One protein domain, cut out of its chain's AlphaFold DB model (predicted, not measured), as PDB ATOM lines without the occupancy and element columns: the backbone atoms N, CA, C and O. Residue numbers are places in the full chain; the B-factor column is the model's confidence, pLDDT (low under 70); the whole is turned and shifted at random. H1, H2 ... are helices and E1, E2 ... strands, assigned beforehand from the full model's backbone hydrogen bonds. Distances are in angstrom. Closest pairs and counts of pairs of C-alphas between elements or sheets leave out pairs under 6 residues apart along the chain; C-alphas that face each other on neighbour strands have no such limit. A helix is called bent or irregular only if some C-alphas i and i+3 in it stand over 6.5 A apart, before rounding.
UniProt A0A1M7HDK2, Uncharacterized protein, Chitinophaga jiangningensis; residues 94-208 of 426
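This is residues 94 to 208 of the 426 residues of an uncharacterized protein of Chitinophaga jiangningensis (UniProt A0A1M7HDK2). A small, twisted antiparallel sheet, E1 E2 E3 E6, forms the middle, with H1 and H3 packed on the same face; the bent helix H2, folded into a V, makes one end of the long axis, and H3 with H4 makes the other. A narrow hairpin, E4 and E5, reaches away from the sheet on one side. The printed part has 115 residues, with four named helices and six named strands in the order H1 H2 E1 E2 E3 E4 E5 E6 H3 H4. The class is mixed, helices and strands. The whole is compact, with a radius of gyration of the C-alphas of 15.1 A, yet flat in outline, spanning 43 by 42 by 21 A.

In the four-stranded sheet, E1 is residues 131 to 133, E2 residues 140 to 146 at 18.7 A, E3 residues 152 to 158 at 17.2 A, and E6 residues 180 to 182. E4, residues 168 to 170, and E5, residues 176 to 178, form the second sheet. H1, residues 94 to 98, begins at C-alpha 94 (-24.446, 19.894, 23.433). H2, residues 107 to 127, was assigned as one helix by its hydrogen bonds but is bent: C-alphas 115 and 118 are 9.1 A apart. Its arms are H2a, residues 107 to 115, 12.4 A, and H2b, residues 118 to 127, 14.2 A. H3, residues 183 to 193, measures 15.4 A. H4, residues 200 to 207, measures 10.7 A and ends at C-alpha 207 (-15.963, 12.254, 6.420).

E1 E2 E3 are a meander, each strand the antiparallel neighbour of the one before. N 131 and O 142 are 3.0 A apart in the E1 and E2 hairpin, and N 143 and O 156 are 2.8 A apart in the E2 and E3 hairpin, within hydrogen-bond range. Edge strand E6 is antiparallel to E3, with N 157 and O 181 at 2.8 A. In the E4 and E5 hairpin, N 177 and O 169 are 2.8 A apart. E5 runs on into E6 at 54 degrees. H1 is on the larger sheet at a height of 7.7 A, over none of its strands. H3 is on the same face; its closest C-alpha pair with E3 is Ile 183 and Gly 155, 5.3 A. H2a only grazes the sheet, with residues 107 to 109. H2a and H2b touch at Ala 113 and Ala 121, whose C-alphas are 5.1 A apart, at a steep tilt of 53 degrees, opposite ways. H3 and H4 only just touch, with 3 pairs of C-alphas within 8 A, the closest His 184 and Leu 202 at 7.1 A. Every O i to N i+4 pair is within hydrogen-bond range in H1, H2a, H2b, H3 and H4.

The C-alphas farthest apart, Phe 116 and Lys 195, are 43.3 A apart. The printed part has no cut and no long link. Mean pLDDT of the printed part is 92.6, and no printed residue is under 70.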
ATOM      1  N   GLU A  94     -23.124  19.297  23.595       96.81
ATOM      2  CA  GLU A  94     -24.446  19.894  23.433       96.81
ATOM      3  C   GLU A  94     -25.432  18.888  22.837       96.81
ATOM      4  O   GLU A  94     -26.582  18.830  23.268       96.81
ATOM      5  N   ILE A  95     -24.969  18.037  21.911       96.62
ATOM      6  CA  ILE A  95     -25.790  16.971  21.333       96.62
ATOM      7  C   ILE A  95     -26.130  15.942  22.409       96.62
ATOM      8  O   ILE A  95     -27.288  15.573  22.549       96.62
ATOM      9  N   LEU A  96     -25.166  15.514  23.227       96.31
ATOM     10  CA  LEU A  96     -25.459  14.622  24.352       96.31
ATOM     11  C   LEU A  96     -26.518  15.237  25.282       96.31
ATOM     12  O   LEU A  96     -27.525  14.593  25.568       96.31
ATOM     13  N   LYS A  97     -26.323  16.490  25.711       96.31
ATOM     14  CA  LYS A  97     -27.245  17.201  26.613       96.31
ATOM     15  C   LYS A  97     -28.658  17.309  26.035       96.31
ATOM     16  O   LYS A  97     -29.620  17.049  26.749       96.31
ATOM     17  N   GLN A  98     -28.784  17.625  24.744       95.81
ATOM     18  CA  GLN A  98     -30.074  17.759  24.061       95.81
ATOM     19  C   GLN A  98     -30.920  16.479  24.127       95.81
ATOM     20  O   GLN A  98     -32.144  16.551  24.192       95.81
ATOM     21  N   TYR A  99     -30.280  15.312  24.093       96.44
ATOM     22  CA  TYR A  99     -30.969  14.023  24.065       96.44
ATOM     23  C   TYR A  99     -31.147  13.398  25.459       96.44
ATOM     24  O   TYR A  99     -31.628  12.272  25.557       96.44
ATOM     25  N   ARG A 100     -30.797  14.092  26.550       95.19
ATOM     26  CA  ARG A 100     -30.982  13.611  27.934       95.19
ATOM     27  C   ARG A 100     -32.303  14.085  28.547       95.19
ATOM     28  O   ARG A 100     -32.338  14.654  29.633       95.19
ATOM     29  N   THR A 101     -33.397  13.869  27.823       92.19
ATOM     30  CA  THR A 101     -34.755  14.266  28.227       92.19
ATOM     31  C   THR A 101     -35.768  13.161  27.915       92.19
ATOM     32  O   THR A 101     -35.416  12.108  27.380       92.19
ATOM     33  N   SER A 102     -37.048  13.409  28.214       92.62
ATOM     34  CA  SER A 102     -38.183  12.587  27.751       92.62
ATOM     35  C   SER A 102     -38.132  11.113  28.178       92.62
ATOM     36  O   SER A 102     -38.630  10.237  27.473       92.62
ATOM     37  N   TYR A 103     -37.540  10.829  29.341       96.00
ATOM     38  CA  TYR A 103     -37.338   9.463  29.830       96.00
ATOM     39  C   TYR A 103     -38.636   8.700  30.113       96.00
ATOM     40  O   TYR A 103     -38.643   7.479  30.006       96.00
ATOM     41  N   SER A 104     -39.745   9.399  30.379       92.44
ATOM     42  CA  SER A 104     -41.064   8.773  30.547       92.44
ATOM     43  C   SER A 104     -41.519   7.991  29.315       92.44
ATOM     44  O   SER A 104     -42.256   7.024  29.461       92.44
ATOM     45  N   GLY A 105     -41.071   8.374  28.114       94.50
ATOM     46  CA  GLY A 105     -41.341   7.656  26.867       94.50
ATOM     47  C   GLY A 105     -40.209   6.734  26.416       94.50
ATOM     48  O   GLY A 105     -40.324   6.131  25.355       94.50
ATOM     49  N   ASN A 106     -39.099   6.645  27.156       98.12
ATOM     50  CA  ASN A 106     -37.943   5.852  26.748       98.12
ATOM     51  C   ASN A 106     -38.170   4.369  27.072       98.12
ATOM     52  O   ASN A 106     -38.189   3.993  28.244       98.12
ATOM     53  N   SER A 107     -38.316   3.520  26.051       97.56
ATOM     54  CA  SER A 107     -38.734   2.126  26.246       97.56
ATOM     55  C   SER A 107     -37.706   1.288  27.005       97.56
ATOM     56  O   SER A 107     -38.083   0.413  27.782       97.56
ATOM     57  N   PHE A 108     -36.410   1.595  26.878       98.19
ATOM     58  CA  PHE A 108     -35.388   0.926  27.682       98.19
ATOM     59  C   PHE A 108     -35.428   1.374  29.145       98.19
ATOM     60  O   PHE A 108     -35.271   0.552  30.038       98.19
ATOM     61  N   VAL A 109     -35.667   2.662  29.412       97.81
ATOM     62  CA  VAL A 109     -35.780   3.166  30.794       97.81
ATOM     63  C   VAL A 109     -37.039   2.630  31.469       97.81
ATOM     64  O   VAL A 109     -36.981   2.259  32.636       97.81
ATOM     65  N   GLN A 110     -38.149   2.514  30.739       96.81
ATOM     66  CA  GLN A 110     -39.352   1.835  31.226       96.81
ATOM     67  C   GLN A 110     -39.071   0.366  31.562       96.81
ATOM     68  O   GLN A 110     -39.503  -0.113  32.606       96.81
ATOM     69  N   TYR A 111     -38.311  -0.334  30.715       95.88
ATOM     70  CA  TYR A 111     -37.872  -1.700  30.993       95.88
ATOM     71  C   TYR A 111     -36.995  -1.784  32.255       95.88
ATOM     72  O   TYR A 111     -37.265  -2.609  33.122       95.88
ATOM     73  N   LEU A 112     -36.012  -0.891  32.423       92.62
ATOM     74  CA  LEU A 112     -35.207  -0.819  33.651       92.62
ATOM     75  C   LEU A 112     -36.073  -0.543  34.889       92.62
ATOM     76  O   LEU A 112     -35.874  -1.177  35.919       92.62
ATOM     77  N   ALA A 113     -37.052   0.358  34.787       89.62
ATOM     78  CA  ALA A 113     -37.966   0.666  35.885       89.62
ATOM     79  C   ALA A 113     -38.891  -0.513  36.225       89.62
ATOM     80  O   ALA A 113     -39.203  -0.725  37.392       89.62
ATOM     81  N   LYS A 114     -39.300  -1.307  35.226       86.88
ATOM     82  CA  LYS A 114     -40.045  -2.558  35.430       86.88
ATOM     83  C   LYS A 114     -39.202  -3.604  36.165       86.88
ATOM     84  O   LYS A 114     -39.751  -4.326  36.989       86.88
ATOM     85  N   LEU A 115     -37.903  -3.689  35.870       82.12
ATOM     86  CA  LEU A 115     -36.997  -4.640  36.519       82.12
ATOM     87  C   LEU A 115     -36.601  -4.222  37.940       82.12
ATOM     88  O   LEU A 115     -36.568  -5.062  38.830       82.12
ATOM     89  N   PHE A 116     -36.278  -2.944  38.144       80.56
ATOM     90  CA  PHE A 116     -35.548  -2.486  39.334       80.56
ATOM     91  C   PHE A 116     -36.233  -1.345  40.095       80.56
ATOM     92  O   PHE A 116     -35.698  -0.837  41.075       80.56
ATOM     93  N   GLY A 117     -37.398  -0.885  39.643       79.69
ATOM     94  CA  GLY A 117     -38.036   0.314  40.179       79.69
ATOM     95  C   GLY A 117     -37.446   1.621  39.633       79.69
ATOM     96  O   GLY A 117     -36.419   1.663  38.948       79.69
ATOM     97  N   ALA A 118     -38.150   2.723  39.902       83.25
ATOM     98  CA  ALA A 118     -37.860   4.028  39.308       83.25
ATOM     99  C   ALA A 118     -36.528   4.636  39.780       83.25
ATOM    100  O   ALA A 118     -35.823   5.251  38.976       83.25
ATOM    101  N   ASP A 119     -36.173   4.442  41.052       80.69
ATOM    102  CA  ASP A 119     -34.977   5.037  41.653       80.69
ATOM    103  C   ASP A 119     -33.697   4.458  41.029       80.69
ATOM    104  O   ASP A 119     -32.866   5.207  40.507       80.69
ATOM    105  N   ILE A 120     -33.590   3.126  40.957       82.06
ATOM    106  CA  ILE A 120     -32.449   2.440  40.329       82.06
ATOM    107  C   ILE A 120     -32.381   2.761  38.833       82.06
ATOM    108  O   ILE A 120     -31.309   3.056  38.301       82.06
ATOM    109  N   ALA A 121     -33.519   2.778  38.131       88.25
ATOM    110  CA  ALA A 121     -33.547   3.156  36.719       88.25
ATOM    111  C   ALA A 121     -33.010   4.583  36.491       88.25
ATOM    112  O   ALA A 121     -32.234   4.810  35.559       88.25
ATOM    113  N   SER A 122     -33.377   5.534  37.357       92.69
ATOM    114  CA  SER A 122     -32.877   6.915  37.324       92.69
ATOM    115  C   SER A 122     -31.365   6.985  37.562       92.69
ATOM    116  O   SER A 122     -30.637   7.692  36.848       92.69
ATOM    117  N   GLU A 123     -30.862   6.197  38.515       92.06
ATOM    118  CA  GLU A 123     -29.432   6.097  38.783       92.06
ATOM    119  C   GLU A 123     -28.673   5.561  37.562       92.06
ATOM    120  O   GLU A 123     -27.689   6.165  37.129       92.06
ATOM    121  N   LEU A 124     -29.156   4.479  36.942       96.00
ATOM    122  CA  LEU A 124     -28.546   3.880  35.751       96.00
ATOM    123  C   LEU A 124     -28.531   4.843  34.559       96.00
ATOM    124  O   LEU A 124     -27.514   4.955  33.865       96.00
ATOM    125  N   VAL A 125     -29.627   5.579  34.341       98.12
ATOM    126  CA  VAL A 125     -29.709   6.640  33.324       98.12
ATOM    127  C   VAL A 125     -28.623   7.683  33.547       98.12
ATOM    128  O   VAL A 125     -27.961   8.100  32.592       98.12
ATOM    129  N   THR A 126     -28.404   8.083  34.797       97.75
ATOM    130  CA  THR A 126     -27.390   9.076  35.155       97.75
ATOM    131  C   THR A 126     -25.979   8.520  34.992       97.75
ATOM    132  O   THR A 126     -25.158   9.139  34.309       97.75
ATOM    133  N   ARG A 127     -25.715   7.334  35.550       97.38
ATOM    134  CA  ARG A 127     -24.417   6.646  35.556       97.38
ATOM    135  C   ARG A 127     -23.902   6.399  34.136       97.38
ATOM    136  O   ARG A 127     -22.769   6.754  33.819       97.38
ATOM    137  N   TYR A 128     -24.746   5.860  33.258       98.25
ATOM    138  CA  TYR A 128     -24.383   5.555  31.867       98.25
ATOM    139  C   TYR A 128     -24.716   6.668  30.869       98.25
ATOM    140  O   TYR A 128     -24.458   6.521  29.674       98.25
ATOM    141  N   GLN A 129     -25.258   7.790  31.346       97.94
ATOM    142  CA  GLN A 129     -25.657   8.945  30.539       97.94
ATOM    143  C   GLN A 129     -26.630   8.593  29.403       97.94
ATOM    144  O   GLN A 129     -26.521   9.133  28.304       97.94
ATOM    145  N   ILE A 130     -27.581   7.688  29.653       98.50
ATOM    146  CA  ILE A 130     -28.532   7.196  28.645       98.50
ATOM    147  C   ILE A 130     -29.319   8.377  28.053       98.50
ATOM    148  O   ILE A 130     -29.817   9.230  28.787       98.50
ATOM    149  N   GLY A 131     -29.428   8.435  26.724       98.25
ATOM    150  CA  GLY A 131     -30.267   9.412  26.019       98.25
ATOM    151  C   GLY A 131     -31.578   8.822  25.493       98.25
ATOM    152  O   GLY A 131     -31.760   7.605  25.478       98.25
ATOM    153  N   THR A 132     -32.459   9.687  24.994       98.25
ATOM    154  CA  THR A 132     -33.751   9.342  24.384       98.25
ATOM    155  C   THR A 132     -33.856   9.955  22.993       98.25
ATOM    156  O   THR A 132     -33.807  11.173  22.832       98.25
ATOM    157  N   SER A 133     -34.039   9.126  21.968       96.31
ATOM    158  CA  SER A 133     -34.307   9.570  20.603       96.31
ATOM    159  C   SER A 133     -35.785   9.916  20.429       96.31
ATOM    160  O   SER A 133     -36.656   9.059  20.564       96.31
ATOM    161  N   ASN A 134     -36.058  11.167  20.055       88.88
ATOM    162  CA  ASN A 134     -37.413  11.644  19.756       88.88
ATOM    163  C   ASN A 134     -37.723  11.644  18.246       88.88
ATOM    164  O   ASN A 134     -38.878  11.552  17.844       88.88
ATOM    165  N   ASN A 135     -36.701  11.720  17.386       83.75
ATOM    166  CA  ASN A 135     -36.884  11.991  15.949       83.75
ATOM    167  C   ASN A 135     -36.914  10.721  15.087       83.75
ATOM    168  O   ASN A 135     -37.417  10.727  13.963       83.75
ATOM    169  N   ARG A 136     -36.329   9.627  15.580       88.81
ATOM    170  CA  ARG A 136     -36.340   8.311  14.937       88.81
ATOM    171  C   ARG A 136     -36.650   7.289  16.010       88.81
ATOM    172  O   ARG A 136     -35.878   7.197  16.959       88.81
ATOM    173  N   TRP A 137     -37.740   6.548  15.811       94.19
ATOM    174  CA  TRP A 137     -38.294   5.639  16.814       94.19
ATOM    175  C   TRP A 137     -38.478   6.368  18.153       94.19
ATOM    176  O   TRP A 137     -37.643   6.191  19.038       94.19
ATOM    177  N   PRO A 138     -39.492   7.250  18.276       94.56
ATOM    178  CA  PRO A 138     -39.738   7.987  19.515       94.56
ATOM    179  C   PRO A 138     -39.713   7.044  20.720       94.56
ATOM    180  O   PRO A 138     -40.386   6.016  20.703       94.56
ATOM    181  N   GLY A 139     -38.889   7.366  21.716       95.81
ATOM    182  CA  GLY A 139     -38.678   6.512  22.884       95.81
ATOM    183  C   GLY A 139     -37.514   5.523  22.778       95.81
ATOM    184  O   GLY A 139     -37.232   4.810  23.735       95.81
ATOM    185  N   ALA A 140     -36.787   5.473  21.659       98.06
ATOM    186  CA  ALA A 140     -35.578   4.659  21.561       98.06
ATOM    187  C   ALA A 140     -34.463   5.198  22.468       98.06
ATOM    188  O   ALA A 140     -34.235   6.408  22.543       98.06
ATOM    189  N   ALA A 141     -33.717   4.299  23.101       98.38
ATOM    190  CA  ALA A 141     -32.569   4.660  23.917       98.38
ATOM    191  C   ALA A 141     -31.369   5.049  23.053       98.38
ATOM    192  O   ALA A 141     -31.196   4.551  21.936       98.38
ATOM    193  N   ILE A 142     -30.515   5.919  23.588       98.44
ATOM    194  CA  ILE A 142     -29.217   6.256  23.007       98.44
ATOM    195  C   ILE A 142     -28.116   5.847  23.980       98.44
ATOM    196  O   ILE A 142     -28.027   6.383  25.085       98.44
ATOM    197  N   PHE A 143     -27.265   4.922  23.544       98.38
ATOM    198  CA  PHE A 143     -26.081   4.473  24.267       98.38
ATOM    199  C   PHE A 143     -24.852   5.219  23.754       98.38
ATOM    200  O   PHE A 143     -24.419   5.022  22.613       98.38
ATOM    201  N   TRP A 144     -24.305   6.100  24.587       98.06
ATOM    202  CA  TRP A 144     -23.169   6.943  24.231       98.06
ATOM    203  C   TRP A 144     -21.845   6.254  24.542       98.06
ATOM    204  O   TRP A 144     -21.606   5.789  25.654       98.06
ATOM    205  N   PHE A 145     -20.969   6.214  23.546       97.31
ATOM    206  CA  PHE A 145     -19.600   5.739  23.679       97.31
ATOM    207  C   PHE A 145     -18.736   6.942  24.038       97.31
ATOM    208  O   PHE A 145     -18.415   7.757  23.172       97.31
ATOM    209  N   ILE A 146     -18.428   7.077  25.326       97.06
ATOM    210  CA  ILE A 146     -17.683   8.201  25.889       97.06
ATOM    211  C   ILE A 146     -16.363   7.642  26.404       97.06
ATOM    212  O   ILE A 146     -16.354   6.710  27.205       97.06
ATOM    213  N   ASN A 147     -15.242   8.152  25.900       95.12
ATOM    214  CA  ASN A 147     -13.936   7.654  26.329       95.12
ATOM    215  C   ASN A 147     -13.570   8.170  27.730       95.12
ATOM    216  O   ASN A 147     -14.252   9.031  28.295       95.12
ATOM    217  N   GLN A 148     -12.453   7.693  28.288       93.06
ATOM    218  CA  GLN A 148     -11.984   8.188  29.588       93.06
ATOM    219  C   GLN A 148     -11.819   9.713  29.618       93.06
ATOM    220  O   GLN A 148     -12.101  10.320  30.645       93.06
ATOM    221  N   ALA A 149     -11.401  10.364  28.529       93.31
ATOM    222  CA  ALA A 149     -11.242  11.820  28.477       93.31
ATOM    223  C   ALA A 149     -12.576  12.599  28.517       93.31
ATOM    224  O   ALA A 149     -12.553  13.811  28.698       93.31
ATOM    225  N   GLY A 150     -13.724  11.919  28.428       94.31
ATOM    226  CA  GLY A 150     -15.046  12.547  28.378       94.31
ATOM    227  C   GLY A 150     -15.479  12.931  26.962       94.31
ATOM    228  O   GLY A 150     -16.507  13.582  26.789       94.31
ATOM    229  N   GLU A 151     -14.723  12.525  25.942       94.94
ATOM    230  CA  GLU A 151     -15.049  12.791  24.545       94.94
ATOM    231  C   GLU A 151     -16.116  11.811  24.052       94.94
ATOM    232  O   GLU A 151     -15.982  10.592  24.204       94.94
ATOM    233  N   ILE A 152     -17.162  12.333  23.411       96.69
ATOM    234  CA  ILE A 152     -18.255  11.519  22.878       96.69
ATOM    235  C   ILE A 152     -17.851  11.017  21.493       96.69
ATOM    236  O   ILE A 152     -17.823  11.769  20.518       96.69
ATOM    237  N   ARG A 153     -17.535   9.727  21.404       94.31
ATOM    238  CA  ARG A 153     -17.022   9.089  20.187       94.31
ATOM    239  C   ARG A 153     -18.139   8.623  19.270       94.31
ATOM    240  O   ARG A 153     -18.032   8.780  18.066       94.31
ATOM    241  N   ALA A 154     -19.219   8.084  19.833       95.00
ATOM    242  CA  ALA A 154     -20.380   7.628  19.076       95.00
ATOM    243  C   ALA A 154     -21.650   7.607  19.945       95.00
ATOM    244  O   ALA A 154     -21.583   7.681  21.171       95.00
ATOM    245  N   GLY A 155     -22.815   7.454  19.310       96.31
ATOM    246  CA  GLY A 155     -24.092   7.215  19.990       96.31
ATOM    247  C   GLY A 155     -24.923   6.184  19.232       96.31
ATOM    248  O   GLY A 155     -25.316   6.437  18.090       96.31
ATOM    249  N   GLN A 156     -25.162   5.022  19.837       96.31
ATOM    250  CA  GLN A 156     -25.985   3.959  19.261       96.31
ATOM    251  C   GLN A 156     -27.439   4.167  19.679       96.31
ATOM    252  O   GLN A 156     -27.750   4.142  20.865       96.31
ATOM    253  N   VAL A 157     -28.331   4.354  18.709       97.56
ATOM    254  CA  VAL A 157     -29.771   4.487  18.941       97.56
ATOM    255  C   VAL A 157     -30.435   3.131  18.769       97.56
ATOM    256  O   VAL A 157     -30.251   2.488  17.732       97.56
ATOM    257  N   LYS A 158     -31.213   2.701  19.764       97.50
ATOM    258  CA  LYS A 158     -31.828   1.375  19.800       97.50
ATOM    259  C   LYS A 158     -33.220   1.420  20.430       97.50
ATOM    260  O   LYS A 158     -33.370   1.891  21.554       97.50
ATOM    261  N   LEU A 159     -34.235   0.956  19.699       97.81
ATOM    262  CA  LEU A 159     -35.592   0.806  20.234       97.81
ATOM    263  C   LEU A 159     -35.750  -0.587  20.843       97.81
ATOM    264  O   LEU A 159     -35.355  -1.580  20.226       97.81
ATOM    265  N   PHE A 160     -36.361  -0.638  22.020       96.75
ATOM    266  CA  PHE A 160     -36.682  -1.875  22.718       96.75
ATOM    267  C   PHE A 160     -38.190  -2.111  22.756       96.75
ATOM    268  O   PHE A 160     -38.954  -1.142  22.785       96.75
ATOM    269  N   ASP A 161     -38.591  -3.377  22.728       94.50
ATOM    270  CA  ASP A 161     -39.953  -3.804  23.049       94.50
ATOM    271  C   ASP A 161     -40.163  -3.924  24.573       94.50
ATOM    272  O   ASP A 161     -39.280  -3.596  25.369       94.50
ATOM    273  N   HIS A 162     -41.358  -4.359  24.981       88.12
ATOM    274  CA  HIS A 162     -41.765  -4.454  26.387       88.12
ATOM    275  C   HIS A 162     -41.004  -5.495  27.227       88.12
ATOM    276  O   HIS A 162     -41.027  -5.410  28.460       88.12
ATOM    277  N   ASP A 163     -40.326  -6.443  26.575       86.00
ATOM    278  CA  ASP A 163     -39.521  -7.481  27.224       86.00
ATOM    279  C   ASP A 163     -38.037  -7.100  27.250       86.00
ATOM    280  O   ASP A 163     -37.192  -7.855  27.721       86.00
ATOM    281  N   GLY A 164     -37.700  -5.901  26.764       88.88
ATOM    282  CA  GLY A 164     -36.325  -5.429  26.703       88.88
ATOM    283  C   GLY A 164     -35.531  -6.054  25.559       88.88
ATOM    284  O   GLY A 164     -34.309  -5.887  25.505       88.88
ATOM    285  N   HIS A 165     -36.179  -6.718  24.599       91.44
ATOM    286  CA  HIS A 165     -35.526  -7.145  23.369       91.44
ATOM    287  C   HIS A 165     -35.500  -6.014  22.344       91.44
ATOM    288  O   HIS A 165     -36.191  -5.001  22.434       91.44
ATOM    289  N   THR A 166     -34.623  -6.153  21.350       93.88
ATOM    290  CA  THR A 166     -34.511  -5.140  20.296       93.88
ATOM    291  C   THR A 166     -35.742  -5.201  19.408       93.88
ATOM    292  O   THR A 166     -35.952  -6.208  18.727       93.88
ATOM    293  N   ALA A 167     -36.488  -4.101  19.331       95.69
ATOM    294  CA  ALA A 167     -37.660  -4.025  18.476       95.69
ATOM    295  C   ALA A 167     -37.278  -4.278  17.007       95.69
ATOM    296  O   ALA A 167     -36.235  -3.826  16.517       95.69
ATOM    297  N   LYS A 168     -38.140  -4.995  16.285       93.75
ATOM    298  CA  LYS A 168     -38.001  -5.257  14.847       93.75
ATOM    299  C   LYS A 168     -39.079  -4.496  14.080       93.75
ATOM    300  O   LYS A 168     -40.182  -4.310  14.576       93.75
ATOM    301  N   TYR A 169     -38.766  -4.057  12.867       90.94
ATOM    302  CA  TYR A 169     -39.710  -3.384  11.975       90.94
ATOM    303  C   TYR A 169     -39.536  -3.883  10.538       90.94
ATOM    304  O   TYR A 169     -38.464  -4.370  10.179       90.94
ATOM    305  N   GLN A 170     -40.576  -3.760   9.715       92.19
ATOM    306  CA  GLN A 170     -40.492  -4.052   8.283       92.19
ATOM    307  C   GLN A 170     -40.105  -2.788   7.507       92.19
ATOM    308  O   GLN A 170     -40.668  -1.715   7.737       92.19
ATOM    309  N   ASP A 171     -39.105  -2.891   6.629       86.88
ATOM    310  CA  ASP A 171     -38.785  -1.819   5.683       86.88
ATOM    311  C   ASP A 171     -39.782  -1.768   4.515       86.88
ATOM    312  O   ASP A 171     -40.717  -2.563   4.432       86.88
ATOM    313  N   LYS A 172     -39.623  -0.775   3.628       87.50
ATOM    314  CA  LYS A 172     -40.542  -0.562   2.497       87.50
ATOM    315  C   LYS A 172     -40.555  -1.748   1.533       87.50
ATOM    316  O   LYS A 172     -41.519  -1.935   0.804       87.50
ATOM    317  N   GLU A 173     -39.480  -2.523   1.534       89.62
ATOM    318  CA  GLU A 173     -39.281  -3.717   0.732       89.62
ATOM    319  C   GLU A 173     -39.746  -4.997   1.458       89.62
ATOM    320  O   GLU A 173     -39.495  -6.099   0.973       89.62
ATOM    321  N   GLY A 174     -40.401  -4.873   2.619       89.81
ATOM    322  CA  GLY A 174     -40.946  -5.990   3.397       89.81
ATOM    323  C   GLY A 174     -39.911  -6.765   4.220       89.81
ATOM    324  O   GLY A 174     -40.248  -7.772   4.843       89.81
ATOM    325  N   ASN A 175     -38.650  -6.325   4.271       89.94
ATOM    326  CA  ASN A 175     -37.624  -7.018   5.045       89.94
ATOM    327  C   ASN A 175     -37.712  -6.646   6.523       89.94
ATOM    328  O   ASN A 175     -37.764  -5.472   6.889       89.94
ATOM    329  N   VAL A 176     -37.600  -7.650   7.392       90.81
ATOM    330  CA  VAL A 176     -37.510  -7.439   8.840       90.81
ATOM    331  C   VAL A 176     -36.113  -6.929   9.213       90.81
ATOM    332  O   VAL A 176     -35.099  -7.576   8.934       90.81
ATOM    333  N   LYS A 177     -36.058  -5.766   9.864       91.75
ATOM    334  CA  LYS A 177     -34.843  -5.093  10.338       91.75
ATOM    335  C   LYS A 177     -34.927  -4.831  11.837       91.75
ATOM    336  O   LYS A 177     -35.988  -4.498  12.357       91.75
ATOM    337  N   SER A 178     -33.794  -4.923  12.526       93.00
ATOM    338  CA  SER A 178     -33.686  -4.472  13.915       93.00
ATOM    339  C   SER A 178     -33.698  -2.945  13.976       93.00
ATOM    340  O   SER A 178     -33.050  -2.277  13.167       93.00
ATOM    341  N   ALA A 179     -34.399  -2.387  14.958       95.31
ATOM    342  CA  ALA A 179     -34.460  -0.957  15.216       95.31
ATOM    343  C   ALA A 179     -33.180  -0.472  15.917       95.31
ATOM    344  O   ALA A 179     -33.177  -0.105  17.090       95.31
ATOM    345  N   THR A 180     -32.057  -0.510  15.197       94.69
ATOM    346  CA  THR A 180     -30.749  -0.028  15.662       94.69
ATOM    347  C   THR A 180     -30.090   0.834  14.592       94.69
ATOM    348  O   THR A 180     -30.105   0.498  13.409       94.69
ATOM    349  N   THR A 181     -29.518   1.968  14.985       94.06
ATOM    350  CA  THR A 181     -28.778   2.863  14.087       94.06
ATOM    351  C   THR A 181     -27.811   3.750  14.876       94.06
ATOM    352  O   THR A 181     -27.700   3.623  16.092       94.06
ATOM    353  N   TRP A 182     -27.103   4.653  14.201       94.06
ATOM    354  CA  TRP A 182     -26.224   5.632  14.834       94.06
ATOM    355  C   TRP A 182     -26.856   7.019  14.854       94.06
ATOM    356  O   TRP A 182     -27.526   7.429  13.903       94.06
ATOM    357  N   ILE A 183     -26.585   7.779  15.912       95.38
ATOM    358  CA  ILE A 183     -27.134   9.125  16.081       95.38
ATOM    359  C   ILE A 183     -26.707  10.073  14.953       95.38
ATOM    360  O   ILE A 183     -27.537  10.816  14.435       95.38
ATOM    361  N   HIS A 184     -25.455   9.988  14.489       92.75
ATOM    362  CA  HIS A 184     -24.971  10.809  13.375       92.75
ATOM    363  C   HIS A 184     -25.752  10.531  12.080       92.75
ATOM    364  O   HIS A 184     -26.041  11.461  11.334       92.75
ATOM    365  N   SER A 185     -26.172   9.281  11.840       92.69
ATOM    366  CA  SER A 185     -26.991   8.921  10.675       92.69
ATOM    367  C   SER A 185     -28.401   9.517  10.765       92.69
ATOM    368  O   SER A 185     -28.946   9.973   9.758       92.69
ATOM    369  N   ILE A 186     -28.992   9.549  11.967       93.94
ATOM    370  CA  ILE A 186     -30.292  10.196  12.209       93.94
ATOM    371  C   ILE A 186     -30.187  11.706  11.989       93.94
ATOM    372  O   ILE A 186     -31.017  12.274  11.276       93.94
ATOM    373  N   LEU A 187     -29.167  12.347  12.566       93.62
ATOM    374  CA  LEU A 187     -28.947  13.786  12.439       93.62
ATOM    375  C   LEU A 187     -28.723  14.178  10.977       93.62
ATOM    376  O   LEU A 187     -29.439  15.039  10.469       93.62
ATOM    377  N   GLN A 188     -27.821  13.488  10.273       91.38
ATOM    378  CA  GLN A 188     -27.536  13.741   8.860       91.38
ATOM    379  C   GLN A 188     -28.806  13.640   8.010       91.38
ATOM    380  O   GLN A 188     -29.123  14.555   7.251       91.38
ATOM    381  N   ARG A 189     -29.592  12.571   8.194       90.00
ATOM    382  CA  ARG A 189     -30.879  12.410   7.506       90.00
ATOM    383  C   ARG A 189     -31.847  13.550   7.831       90.00
ATOM    384  O   ARG A 189     -32.552  14.007   6.937       90.00
ATOM    385  N   GLY A 190     -31.894  14.002   9.082       90.38
ATOM    386  CA  GLY A 190     -32.740  15.115   9.514       90.38
ATOM    387  C   GLY A 190     -32.427  16.419   8.778       90.38
ATOM    388  O   GLY A 190     -33.343  17.047   8.251       90.38
ATOM    389  N   PHE A 191     -31.148  16.792   8.685       90.38
ATOM    390  CA  PHE A 191     -30.704  17.966   7.920       90.38
ATOM    391  C   PHE A 191     -31.005  17.822   6.423       90.38
ATOM    392  O   PHE A 191     -31.569  18.737   5.822       90.38
ATOM    393  N   MET A 192     -30.738  16.646   5.839       89.00
ATOM    394  CA  MET A 192     -31.039  16.370   4.428       89.00
ATOM    395  C   MET A 192     -32.534  16.508   4.107       89.00
ATOM    396  O   MET A 192     -32.894  17.136   3.116       89.00
ATOM    397  N   LEU A 193     -33.416  15.958   4.949       87.12
ATOM    398  CA  LEU A 193     -34.869  16.061   4.763       87.12
ATOM    399  C   LEU A 193     -35.365  17.508   4.876       87.12
ATOM    400  O   LEU A 193     -36.273  17.900   4.150       87.12
ATOM    401  N   LYS A 194     -34.746  18.307   5.752       92.88
ATOM    402  CA  LYS A 194     -35.026  19.742   5.900       92.88
ATOM    403  C   LYS A 194     -34.361  20.609   4.826       92.88
ATOM    404  O   LYS A 194     -34.556  21.819   4.844       92.88
ATOM    405  N   LYS A 195     -33.580  20.016   3.911       91.31
ATOM    406  CA  LYS A 195     -32.755  20.723   2.914       91.31
ATOM    407  C   LYS A 195     -31.834  21.778   3.548       91.31
ATOM    408  O   LYS A 195     -31.603  22.836   2.972       91.31
ATOM    409  N   GLN A 196     -31.328  21.491   4.746       89.81
ATOM    410  CA  GLN A 196     -30.401  22.354   5.472       89.81
ATOM    411  C   GLN A 196     -28.965  21.842   5.306       89.81
ATOM    412  O   GLN A 196     -28.764  20.623   5.246       89.81
ATOM    413  N   PRO A 197     -27.963  22.738   5.252       86.88
ATOM    414  CA  PRO A 197     -26.566  22.322   5.260       86.88
ATOM    415  C   PRO A 197     -26.236  21.587   6.565       86.88
ATOM    416  O   PRO A 197     -26.800  21.887   7.622       86.88
ATOM    417  N   LEU A 198     -25.324  20.613   6.490       88.44
ATOM    418  CA  LEU A 198     -24.819  19.943   7.686       88.44
ATOM    419  C   LEU A 198     -23.981  20.934   8.506       88.44
ATOM    420  O   LEU A 198     -23.219  21.707   7.927       88.44
ATOM    421  N   PRO A 199     -24.074  20.915   9.846       92.94
ATOM    422  CA  PRO A 199     -23.143  21.667  10.672       92.94
ATOM    423  C   PRO A 199     -21.725  21.108  10.496       92.94
ATOM    424  O   PRO A 199     -21.553  19.895  10.343       92.94
ATOM    425  N   THR A 200     -20.714  21.979  10.583       91.75
ATOM    426  CA  THR A 200     -19.303  21.649  10.311       91.75
ATOM    427  C   THR A 200     -18.837  20.397  11.049       91.75
ATOM    428  O   THR A 200     -18.239  19.514  10.443       91.75
ATOM    429  N   TRP A 201     -19.175  20.261  12.337       93.06
ATOM    430  CA  TRP A 201     -18.782  19.090  13.127       93.06
ATOM    431  C   TRP A 201     -19.340  17.781  12.552       93.06
ATOM    432  O   TRP A 201     -18.638  16.777  12.552       93.06
ATOM    433  N   LEU A 202     -20.584  17.775  12.054       90.38
ATOM    434  CA  LEU A 202     -21.240  16.573  11.537       90.38
ATOM    435  C   LEU A 202     -20.694  16.218  10.157       90.38
ATOM    436  O   LEU A 202     -20.490  15.042   9.861       90.38
ATOM    437  N   GLU A 203     -20.408  17.224   9.332       88.06
ATOM    438  CA  GLU A 203     -19.714  17.026   8.063       88.06
ATOM    439  C   GLU A 203     -18.334  16.393   8.294       88.06
ATOM    440  O   GLU A 203     -18.092  15.283   7.816       88.06
ATOM    441  N   SER A 204     -17.486  17.015   9.120       87.62
ATOM    442  CA  SER A 204     -16.161  16.479   9.452       87.62
ATOM    443  C   SER A 204     -16.243  15.096  10.105       87.62
ATOM    444  O   SER A 204     -15.470  14.203   9.765       87.62
ATOM    445  N   TYR A 205     -17.221  14.879  10.991       89.25
ATOM    446  CA  TYR A 205     -17.444  13.589  11.638       89.25
ATOM    447  C   TYR A 205     -17.794  12.497  10.625       89.25
ATOM    448  O   TYR A 205     -17.281  11.391  10.736       89.25
ATOM    449  N   THR A 206     -18.655  12.767   9.642       84.75
ATOM    450  CA  THR A 206     -19.063  11.758   8.641       84.75
ATOM    451  C   THR A 206     -18.001  11.476   7.579       84.75
ATOM    452  O   THR A 206     -18.028  10.415   6.958       84.75
ATOM    453  N   GLN A 207     -17.065  12.403   7.372       81.88
ATOM    454  CA  GLN A 207     -15.963  12.254   6.420       81.88
ATOM    455  C   GLN A 207     -14.713  11.614   7.043       81.88
ATOM    456  O   GLN A 207     -13.784  11.256   6.315       81.88
ATOM    457  N   GLN A 208     -14.676  11.450   8.371       78.44
ATOM    458  CA  GLN A 208     -13.512  10.891   9.055       78.44
ATOM    459  C   GLN A 208     -13.224   9.445   8.617       78.44
ATOM    460  O   GLN A 208     -14.124   8.650   8.335       78.44
TER     461      GLN A 208